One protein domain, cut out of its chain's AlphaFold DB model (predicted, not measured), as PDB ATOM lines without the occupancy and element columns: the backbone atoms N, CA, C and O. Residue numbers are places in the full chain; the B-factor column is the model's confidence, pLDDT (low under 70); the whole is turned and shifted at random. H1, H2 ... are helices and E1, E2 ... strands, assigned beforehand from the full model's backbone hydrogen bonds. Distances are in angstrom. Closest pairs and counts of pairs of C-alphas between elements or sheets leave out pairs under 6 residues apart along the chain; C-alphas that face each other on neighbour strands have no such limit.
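Overview. This is residues 7 to 79 of the 184 residues of an uncharacterized protein of Bifidobacterium longum (UniProt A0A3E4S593). A small twisted sheet of four strands, E1 E4 E2 E3, stands with a group of three short helices, in which H3 is in the middle, with H1 side by side with it and H2 touching it farther from the sheet. The long strand E4 ties the sheet together, its first part beside E1 and its later part beside E2, while H3 and H1 graze the sheet and H2 lies at the far end. The printed part has 73 residues, with three named helices and four named strands in the order E1 H1 H2 E2 E3 H3 E4. The mixed sheet runs E1 E4 E2 E3, and the class is mixed, helices and strands. The whole is compact, with a radius of gyration of the C-alphas of 11.4 A and spans of 35 by 25 by 17 A.

Along the chain. Find C-alpha 7 at (100.137, 96.680, 132.216); from there E1, residues 7 to 12, runs 14.2 A. H1, residues 14 to 21, covers 10.4 A, and H2, residues 29 to 33, covers 6.0 A. Next come E2, residues 44 to 47, 10.6 A long, and E3, residues 52 to 54, 5.9 A long. Look for C-alpha 56 at (103.428, 109.463, 121.087), where H3, residues 56 to 65, begins its 14.1 A. E4, residues 69 to 77, runs 21.9 A and ends with C-alpha 77 at (99.544, 94.255, 121.957).

Arrangement. Begin with the sheet, which is only just strongly twisted, its C-alphas lying up to 4.0 A off its best plane; E1 and E3 are its edge strands. E1 and E4 are antiparallel at 138 degrees, with N 10 and O 71 within hydrogen-bond range at 2.9 A. E4 and E2 are parallel at 19 degrees, with N 46 and O 74 at 2.8 A. E2 and E3 form a hairpin, antiparallel at 131 degrees, with N 45 and O 54 at 2.9 A. H3 only grazes the sheet with its residues 56 to 63, and H1 only grazes it with its residues 14 to 21. H1 and H3 touch, their closest C-alphas being those of Pro 14 and Ile 63 at 4.5 A, and run opposite ways at a shallow tilt of 25 degrees. H2 is not on the sheet; it touches H3, the closest C-alphas being those of Ala 29 and Ala 61 at 4.0 A. H1 and H2 are apart. In H1, H2 and H3 every O i to N i+4 pair is within hydrogen-bond range.

Size, cuts and confidence. The two C-alphas farthest apart, those of Asn 34 and Glu 78, are 34.8 A from each other. The printed part has no cut and no long link; the links from H1 to H2 and from H2 to E2 are short, and the others are tight. The mean pLDDT of the printed part is 78.6; look in the B-factor column at residues 22 to 31, of which 29 to 31 belong to H2, for the values under 70.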
ATOM      1  N   ALA A   7     100.516  95.303 131.929       85.19
ATOM      2  CA  ALA A   7     100.137  96.680 132.216       85.19
ATOM      3  C   ALA A   7     100.751  97.089 133.558       85.19
ATOM      4  O   ALA A   7     100.556  96.398 134.562       85.19
ATOM      5  N   LYS A   8     101.515  98.183 133.579       85.81
ATOM      6  CA  LYS A   8     102.135  98.724 134.797       85.81
ATOM      7  C   LYS A   8     102.002 100.239 134.834       85.81
ATOM      8  O   LYS A   8     102.006 100.887 133.794       85.81
ATOM      9  N   VAL A   9     101.876 100.801 136.033       86.62
ATOM     10  CA  VAL A   9     102.020 102.246 136.234       86.62
ATOM     11  C   VAL A   9     103.514 102.548 136.273       86.62
ATOM     12  O   VAL A   9     104.229 101.991 137.104       86.62
ATOM     13  N   GLU A  10     103.981 103.403 135.370       86.12
ATOM     14  CA  GLU A  10     105.385 103.799 135.263       86.12
ATOM     15  C   GLU A  10     105.502 105.331 135.306       86.12
ATOM     16  O   GLU A  10     104.629 106.056 134.818       86.12
ATOM     17  N   THR A  11     106.591 105.828 135.897       87.62
ATOM     18  CA  THR A  11     106.968 107.244 135.822       87.62
ATOM     19  C   THR A  11     107.924 107.428 134.655       87.62
ATOM     20  O   THR A  11     109.042 106.918 134.670       87.62
ATOM     21  N   ILE A  12     107.475 108.160 133.644       85.38
ATOM     22  CA  ILE A  12     108.201 108.384 132.400       85.38
ATOM     23  C   ILE A  12     108.943 109.714 132.494       85.38
ATOM     24  O   ILE A  12     108.308 110.765 132.566       85.38
ATOM     25  N   THR A  13     110.277 109.672 132.512       84.81
ATOM     26  CA  THR A  13     111.145 110.865 132.479       84.81
ATOM     27  C   THR A  13     111.399 111.327 131.037       84.81
ATOM     28  O   THR A  13     111.139 110.562 130.104       84.81
ATOM     29  N   PRO A  14     111.925 112.549 130.813       81.50
ATOM     30  CA  PRO A  14     112.319 113.013 129.479       81.50
ATOM     31  C   PRO A  14     113.280 112.066 128.749       81.50
ATOM     32  O   PRO A  14     113.158 111.879 127.540       81.50
ATOM     33  N   GLU A  15     114.205 111.430 129.462       79.25
ATOM     34  CA  GLU A  15     115.157 110.462 128.909       79.25
ATOM     35  C   GLU A  15     114.434 109.198 128.441       79.25
ATOM     36  O   GLU A  15     114.588 108.796 127.288       79.25
ATOM     37  N   ILE A  16     113.585 108.622 129.302       80.94
ATOM     38  CA  ILE A  16     112.766 107.447 128.970       80.94
ATOM     39  C   ILE A  16     111.864 107.769 127.775       80.94
ATOM     40  O   ILE A  16     111.731 106.963 126.854       80.94
ATOM     41  N   ALA A  17     111.283 108.969 127.756       81.00
ATOM     42  CA  ALA A  17     110.415 109.396 126.677       81.00
ATOM     43  C   ALA A  17     111.146 109.502 125.333       81.00
ATOM     44  O   ALA A  17     110.610 109.049 124.325       81.00
ATOM     45  N   LYS A  18     112.377 110.034 125.309       78.00
ATOM     46  CA  LYS A  18     113.214 110.092 124.096       78.00
ATOM     47  C   LYS A  18     113.516 108.701 123.549       78.00
ATOM     48  O   LYS A  18     113.395 108.493 122.346       78.00
ATOM     49  N   THR A  19     113.858 107.750 124.421       79.00
ATOM     50  CA  THR A  19     114.110 106.357 124.024       79.00
ATOM     51  C   THR A  19     112.869 105.696 123.422       79.00
ATOM     52  O   THR A  19     112.990 104.903 122.495       79.00
ATOM     53  N   MET A  20     111.678 106.027 123.924       78.44
ATOM     54  CA  MET A  20     110.420 105.422 123.476       78.44
ATOM     55  C   MET A  20     109.849 106.018 122.179       78.44
ATOM     56  O   MET A  20     109.003 105.371 121.566       78.44
ATOM     57  N   LEU A  21     110.229 107.241 121.787       71.94
ATOM     58  CA  LEU A  21     109.441 108.008 120.822       71.94
ATOM     59  C   LEU A  21     109.752 107.738 119.343       71.94
ATOM     60  O   LEU A  21     108.798 107.642 118.590       71.94
ATOM     61  N   GLY A  22     111.015 107.642 118.910       57.22
ATOM     62  CA  GLY A  22     111.360 107.530 117.477       57.22
ATOM     63  C   GLY A  22     110.723 108.629 116.593       57.22
ATOM     64  O   GLY A  22     109.590 108.498 116.159       57.22
ATOM     65  N   GLU A  23     111.444 109.728 116.352       42.34
ATOM     66  CA  GLU A  23     111.094 110.896 115.505       42.34
ATOM     67  C   GLU A  23     109.632 111.034 114.997       42.34
ATOM     68  O   GLU A  23     109.314 110.592 113.898       42.34
ATOM     69  N   ASN A  24     108.748 111.713 115.750       37.03
ATOM     70  CA  ASN A  24     107.570 112.455 115.240       37.03
ATOM     71  C   ASN A  24     106.858 113.234 116.370       37.03
ATOM     72  O   ASN A  24     106.861 112.765 117.502       37.03
ATOM     73  N   VAL A  25     106.276 114.422 116.093       36.59
ATOM     74  CA  VAL A  25     105.980 115.502 117.084       36.59
ATOM     75  C   VAL A  25     104.536 116.082 117.018       36.59
ATOM     76  O   VAL A  25     104.194 116.636 115.978       36.59
ATOM     77  N   ASN A  26     103.723 116.081 118.109       45.22
ATOM     78  CA  ASN A  26     103.203 117.289 118.829       45.22
ATOM     79  C   ASN A  26     102.236 117.111 120.059       45.22
ATOM     80  O   ASN A  26     101.613 116.077 120.247       45.22
ATOM     81  N   LEU A  27     102.107 118.212 120.841       53.41
ATOM     82  CA  LEU A  27     101.031 118.753 121.732       53.41
ATOM     83  C   LEU A  27     100.458 118.031 123.002       53.41
ATOM     84  O   LEU A  27      99.279 117.707 123.037       53.41
ATOM     85  N   PHE A  28     101.197 117.997 124.129       61.88
ATOM     86  CA  PHE A  28     100.638 118.094 125.520       61.88
ATOM     87  C   PHE A  28     101.553 118.859 126.513       61.88
ATOM     88  O   PHE A  28     101.301 118.924 127.717       61.88
ATOM     89  N   ALA A  29     102.642 119.462 126.027       66.94
ATOM     90  CA  ALA A  29     103.739 119.961 126.866       66.94
ATOM     91  C   ALA A  29     103.324 121.040 127.880       66.94
ATOM     92  O   ALA A  29     103.870 121.108 128.977       66.94
ATOM     93  N   ARG A  30     102.361 121.896 127.518       63.78
ATOM     94  CA  ARG A  30     101.900 122.998 128.374       63.78
ATOM     95  C   ARG A  30     101.161 122.484 129.612       63.78
ATOM     96  O   ARG A  30     101.464 122.935 130.707       63.78
ATOM     97  N   GLU A  31     100.284 121.494 129.451       67.56
ATOM     98  CA  GLU A  31      99.533 120.895 130.565       67.56
ATOM     99  C   GLU A  31     100.475 120.191 131.556       67.56
ATOM    100  O   GLU A  31     100.348 120.356 132.769       67.56
ATOM    101  N   ILE A  32     101.477 119.464 131.049       73.75
ATOM    102  CA  ILE A  32     102.493 118.818 131.896       73.75
ATOM    103  C   ILE A  32     103.358 119.871 132.600       73.75
ATOM    104  O   ILE A  32     103.582 119.784 133.809       73.75
ATOM    105  N   ARG A  33     103.810 120.906 131.880       75.50
ATOM    106  CA  ARG A  33     104.648 121.971 132.451       75.50
ATOM    107  C   ARG A  33     103.934 122.706 133.584       75.50
ATOM    108  O   ARG A  33     104.550 122.934 134.629       75.50
ATOM    109  N   ASN A  34     102.651 123.001 133.399       72.06
ATOM    110  CA  ASN A  34     101.804 123.679 134.379       72.06
ATOM    111  C   ASN A  34     101.346 122.761 135.530       72.06
ATOM    112  O   ASN A  34     100.727 123.238 136.474       72.06
ATOM    113  N   GLY A  35     101.637 121.453 135.482       72.62
ATOM    114  CA  GLY A  35     101.153 120.493 136.483       72.62
ATOM    115  C   GLY A  35      99.639 120.248 136.415       72.62
ATOM    116  O   GLY A  35      99.048 119.743 137.367       72.62
ATOM    117  N   GLU A  36      99.005 120.607 135.297       73.56
ATOM    118  CA  GLU A  36      97.578 120.392 135.036       73.56
ATOM    119  C   GLU A  36      97.277 118.932 134.696       73.56
ATOM    120  O   GLU A  36      96.136 118.485 134.826       73.56
ATOM    121  N   TRP A  37      98.295 118.176 134.274       72.38
ATOM    122  CA  TRP A  37      98.122 116.770 133.960       72.38
ATOM    123  C   TRP A  37      97.656 115.974 135.182       72.38
ATOM    124  O   TRP A  37      98.264 115.997 136.255       72.38
ATOM    125  N   ARG A  38      96.597 115.188 134.987       77.69
ATOM    126  CA  ARG A  38      96.082 114.236 135.969       77.69
ATOM    127  C   ARG A  38      96.147 112.834 135.393       77.69
ATOM    128  O   ARG A  38      95.823 112.624 134.227       77.69
ATOM    129  N   PHE A  39      96.527 111.871 136.228       81.19
ATOM    130  CA  PHE A  39      96.421 110.460 135.881       81.19
ATOM    131  C   PHE A  39      94.952 110.123 135.590       81.19
ATOM    132  O   PHE A  39      94.117 110.119 136.492       81.19
ATOM    133  N   ASN A  40      94.639 109.893 134.319       75.44
ATOM    134  CA  ASN A  40      93.280 109.699 133.809       75.44
ATOM    135  C   ASN A  40      93.072 108.304 133.192       75.44
ATOM    136  O   ASN A  40      92.059 108.070 132.542       75.44
ATOM    137  N   GLY A  41      94.027 107.386 133.383       79.38
ATOM    138  CA  GLY A  41      93.978 106.024 132.844       79.38
ATOM    139  C   GLY A  41      94.417 105.889 131.381       79.38
ATOM    140  O   GLY A  41      94.467 104.774 130.868       79.38
ATOM    141  N   GLU A  42      94.780 106.986 130.712       81.88
ATOM    142  CA  GLU A  42      95.267 106.967 129.332       81.88
ATOM    143  C   GLU A  42      96.671 106.355 129.229       81.88
ATOM    144  O   GLU A  42      97.655 106.949 129.665       81.88
ATOM    145  N   ALA A  43      96.780 105.172 128.621       87.62
ATOM    146  CA  ALA A  43      98.017 104.393 128.599       87.62
ATOM    147  C   ALA A  43      98.904 104.644 127.368       87.62
ATOM    148  O   ALA A  43      98.400 104.832 126.257       87.62
ATOM    149  N   ILE A  44     100.223 104.550 127.552       89.06
ATOM    150  CA  ILE A  44     101.212 104.367 126.477       89.06
ATOM    151  C   ILE A  44     101.208 102.886 126.091       89.06
ATOM    152  O   ILE A  44     101.242 102.024 126.969       89.06
ATOM    153  N   LYS A  45     101.135 102.576 124.797       89.88
ATOM    154  CA  LYS A  45     100.905 101.212 124.313       89.88
ATOM    155  C   LYS A  45     102.004 100.779 123.352       89.88
ATOM    156  O   LYS A  45     102.345 101.520 122.433       89.88
ATOM    157  N   PHE A  46     102.510  99.568 123.549       87.75
ATOM    158  CA  PHE A  46     103.532  98.946 122.717       87.75
ATOM    159  C   PHE A  46     103.048  97.619 122.139       87.75
ATOM    160  O   PHE A  46     102.364  96.846 122.824       87.75
ATOM    161  N   GLY A  47     103.447  97.366 120.897       86.75
ATOM    162  CA  GLY A  47     103.236  96.109 120.200       86.75
ATOM    163  C   GLY A  47     104.087  94.986 120.781       86.75
ATOM    164  O   GLY A  47     104.974  95.215 121.611       86.75
ATOM    165  N   LYS A  48     103.802  93.759 120.350       87.50
ATOM    166  CA  LYS A  48     104.626  92.567 120.613       87.50
ATOM    167  C   LYS A  48     106.075  92.726 120.144       87.50
ATOM    168  O   LYS A  48     107.000  92.285 120.814       87.50
ATOM    169  N   ASP A  49     106.279  93.451 119.048       81.88
ATOM    170  CA  ASP A  49     107.586  93.773 118.468       81.88
ATOM    171  C   ASP A  49     108.328  94.910 119.203       81.88
ATOM    172  O   ASP A  49     109.447  95.271 118.839       81.88
ATOM    173  N   GLY A  50     107.718  95.487 120.246       79.38
ATOM    174  CA  GLY A  50     108.256  96.631 120.978       79.38
ATOM    175  C   GLY A  50     108.033  97.978 120.290       79.38
ATOM    176  O   GLY A  50     108.500  98.997 120.805       79.38
ATOM    177  N   ARG A  51     107.301  98.031 119.170       84.19
ATOM    178  CA  ARG A  51     106.953  99.282 118.493       84.19
ATOM    179  C   ARG A  51     105.937 100.075 119.306       84.19
ATOM    180  O   ARG A  51     105.002  99.522 119.881       84.19
ATOM    181  N   LEU A  52     106.093 101.396 119.331       86.31
ATOM    182  CA  LEU A  52     105.097 102.301 119.898       86.31
ATOM    183  C   LEU A  52     103.824 102.281 119.034       86.31
ATOM    184  O   LEU A  52     103.875 102.597 117.843       86.31
ATOM    185  N   LEU A  53     102.689 101.919 119.636       84.50
ATOM    186  CA  LEU A  53     101.381 101.890 118.970       84.50
ATOM    187  C   LEU A  53     100.530 103.119 119.302       84.50
ATOM    188  O   LEU A  53      99.768 103.575 118.457       84.50
ATOM    189  N   ASP A  54     100.646 103.639 120.528       85.75
ATOM    190  CA  ASP A  54      99.898 104.802 121.019       85.75
ATOM    191  C   ASP A  54     100.642 105.451 122.203       85.75
ATOM    192  O   ASP A  54     101.358 104.796 122.963       85.75
ATOM    193  N   GLY A  55     100.462 106.755 122.387       83.69
ATOM    194  CA  GLY A  55     101.063 107.550 123.452       83.69
ATOM    195  C   GLY A  55     102.193 108.462 123.000       83.69
ATOM    196  O   GLY A  55     102.779 109.141 123.844       83.69
ATOM    197  N   GLN A  56     102.445 108.556 121.692       85.56
ATOM    198  CA  GLN A  56     103.428 109.463 121.087       85.56
ATOM    199  C   GLN A  56     103.285 110.903 121.597       85.56
ATOM    200  O   GLN A  56     104.245 111.503 122.073       85.56
ATOM    201  N   HIS A  57     102.062 111.436 121.620       79.31
ATOM    202  CA  HIS A  57     101.797 112.794 122.084       79.31
ATOM    203  C   HIS A  57     102.162 112.993 123.567       79.31
ATOM    204  O   HIS A  57     102.680 114.045 123.941       79.31
ATOM    205  N   ARG A  58     101.933 111.980 124.418       83.88
ATOM    206  CA  ARG A  58     102.266 112.044 125.853       83.88
ATOM    207  C   ARG A  58     103.778 111.998 126.060       83.88
ATOM    208  O   ARG A  58     104.311 112.809 126.809       83.88
ATOM    209  N   LEU A  59     104.468 111.102 125.358       84.56
ATOM    210  CA  LEU A  59     105.928 110.985 125.398       84.56
ATOM    211  C   LEU A  59     106.606 112.290 124.959       84.56
ATOM    212  O   LEU A  59     107.445 112.834 125.670       84.56
ATOM    213  N   LEU A  60     106.169 112.871 123.845       81.81
ATOM    214  CA  LEU A  60     106.641 114.181 123.393       81.81
ATOM    215  C   LEU A  60     106.429 115.287 124.410       81.81
ATOM    216  O   LEU A  60     107.266 116.172 124.561       81.81
ATOM    217  N   ALA A  61     105.284 115.272 125.077       79.12
ATOM    218  CA  ALA A  61     104.963 116.287 126.051       79.12
ATOM    219  C   ALA A  61     105.843 116.200 127.292       79.12
ATOM    220  O   ALA A  61     106.224 117.246 127.800       79.12
ATOM    221  N   VAL A  62     106.210 114.993 127.731       85.00
ATOM    222  CA  VAL A  62     107.212 114.784 128.788       85.00
ATOM    223  C   VAL A  62     108.544 115.417 128.386       85.00
ATOM    224  O   VAL A  62     109.115 116.185 129.159       85.00
ATOM    225  N   ILE A  63     108.996 115.176 127.148       82.00
ATOM    226  CA  ILE A  63     110.239 115.755 126.611       82.00
ATOM    227  C   ILE A  63     110.158 117.285 126.572       82.00
ATOM    228  O   ILE A  63     111.059 117.971 127.037       82.00
ATOM    229  N   ALA A  64     109.076 117.832 126.019       78.25
ATOM    230  CA  ALA A  64     108.926 119.270 125.811       78.25
ATOM    231  C   ALA A  64     108.596 120.051 127.098       78.25
ATOM    232  O   ALA A  64     108.839 121.259 127.171       78.25
ATOM    233  N   ALA A  65     108.000 119.406 128.101       80.94
ATOM    234  CA  ALA A  65     107.737 120.001 129.409       80.94
ATOM    235  C   ALA A  65     108.939 119.925 130.356       80.94
ATOM    236  O   ALA A  65     108.925 120.635 131.360       80.94
ATOM    237  N   ASP A  66     109.924 119.076 130.039       83.62
ATOM    238  CA  ASP A  66     111.060 118.726 130.898       83.62
ATOM    239  C   ASP A  66     110.617 118.288 132.306       83.62
ATOM    240  O   ASP A  66     111.153 118.694 133.336       83.62
ATOM    241  N   LYS A  67     109.539 117.494 132.356       83.62
ATOM    242  CA  LYS A  67     108.935 117.013 133.602       83.62
ATOM    243  C   LYS A  67     108.443 115.580 133.451       83.62
ATOM    244  O   LYS A  67     107.844 115.261 132.422       83.62
ATOM    245  N   PRO A  68     108.639 114.729 134.472       83.69
ATOM    246  CA  PRO A  68     108.177 113.354 134.425       83.69
ATOM    247  C   PRO A  68     106.649 113.258 134.484       83.69
ATOM    248  O   PRO A  68     105.975 114.091 135.094       83.69
ATOM    249  N   LEU A  69     106.115 112.190 133.894       85.50
ATOM    250  CA  LEU A  69     104.693 111.867 133.888       85.50
ATOM    251  C   LEU A  69     104.446 110.464 134.434       85.50
ATOM    252  O   LEU A  69     105.031 109.504 133.943       85.50
ATOM    253  N   THR A  70     103.524 110.318 135.382       85.88
ATOM    254  CA  THR A  70     103.045 108.998 135.817       85.88
ATOM    255  C   THR A  70     101.862 108.560 134.959       85.88
ATOM    256  O   THR A  70     100.837 109.245 134.919       85.88
ATOM    257  N   THR A  71     101.989 107.423 134.272       88.00
ATOM    258  CA  THR A  71     100.908 106.866 133.448       88.00
ATOM    259  C   THR A  71     100.968 105.338 133.333       88.00
ATOM    260  O   THR A  71     101.934 104.706 133.757       88.00
ATOM    261  N   LEU A  72      99.912 104.730 132.794       90.69
ATOM    262  CA  LEU A  72      99.889 103.309 132.463       90.69
ATOM    263  C   LEU A  72     100.741 103.043 131.225       90.69
ATOM    264  O   LEU A  72     100.665 103.772 130.238       90.69
ATOM    265  N   VAL A  73     101.495 101.952 131.258       90.00
ATOM    266  CA  VAL A  73     102.211 101.432 130.101       90.00
ATOM    267  C   VAL A  73     101.786  99.996 129.849       90.00
ATOM    268  O   VAL A  73     101.869  99.150 130.742       90.00
ATOM    269  N   ILE A  74     101.295  99.745 128.639       91.25
ATOM    270  CA  ILE A  74     100.797  98.451 128.175       91.25
ATOM    271  C   ILE A  74     101.748  97.928 127.103       91.25
ATOM    272  O   ILE A  74     102.087  98.662 126.175       91.25
ATOM    273  N   ARG A  75     102.182  96.673 127.216       91.06
ATOM    274  CA  ARG A  75     103.103  96.038 126.255       91.06
ATOM    275  C   ARG A  75     102.576  94.687 125.796       91.06
ATOM    276  O   ARG A  75     101.916  94.002 126.581       91.06
ATOM    277  N   GLY A  76     102.935  94.304 124.571       86.44
ATOM    278  CA  GLY A  76     102.565  93.019 123.976       86.44
ATOM    279  C   GLY A  76     101.212  93.032 123.268       86.44
ATOM    280  O   GLY A  76     100.543  92.006 123.238       86.44
ATOM    281  N   LEU A  77     100.761  94.188 122.768       87.31
ATOM    282  CA  LEU A  77      99.544  94.255 121.957       87.31
ATOM    283  C   LEU A  77      99.806  93.752 120.532       87.31
ATOM    284  O   LEU A  77     100.912  93.877 120.015       87.31
ATOM    285  N   GLU A  78      98.769  93.223 119.888       84.69
ATOM    286  CA  GLU A  78      98.815  92.898 118.460       84.69
ATOM    287  C   GLU A  78      98.863  94.192 117.631       84.69
ATOM    288  O   GLU A  78      98.170  95.163 117.957       84.69
ATOM    289  N   ASP A  79      99.660  94.219 116.562       74.12
ATOM    290  CA  ASP A  79      99.925  95.434 115.774       74.12
ATOM    291  C   ASP A  79      98.660  95.970 115.088       74.12
ATOM    292  O   ASP A  79      98.475  97.181 114.945       74.12
TER     293      ASP A  79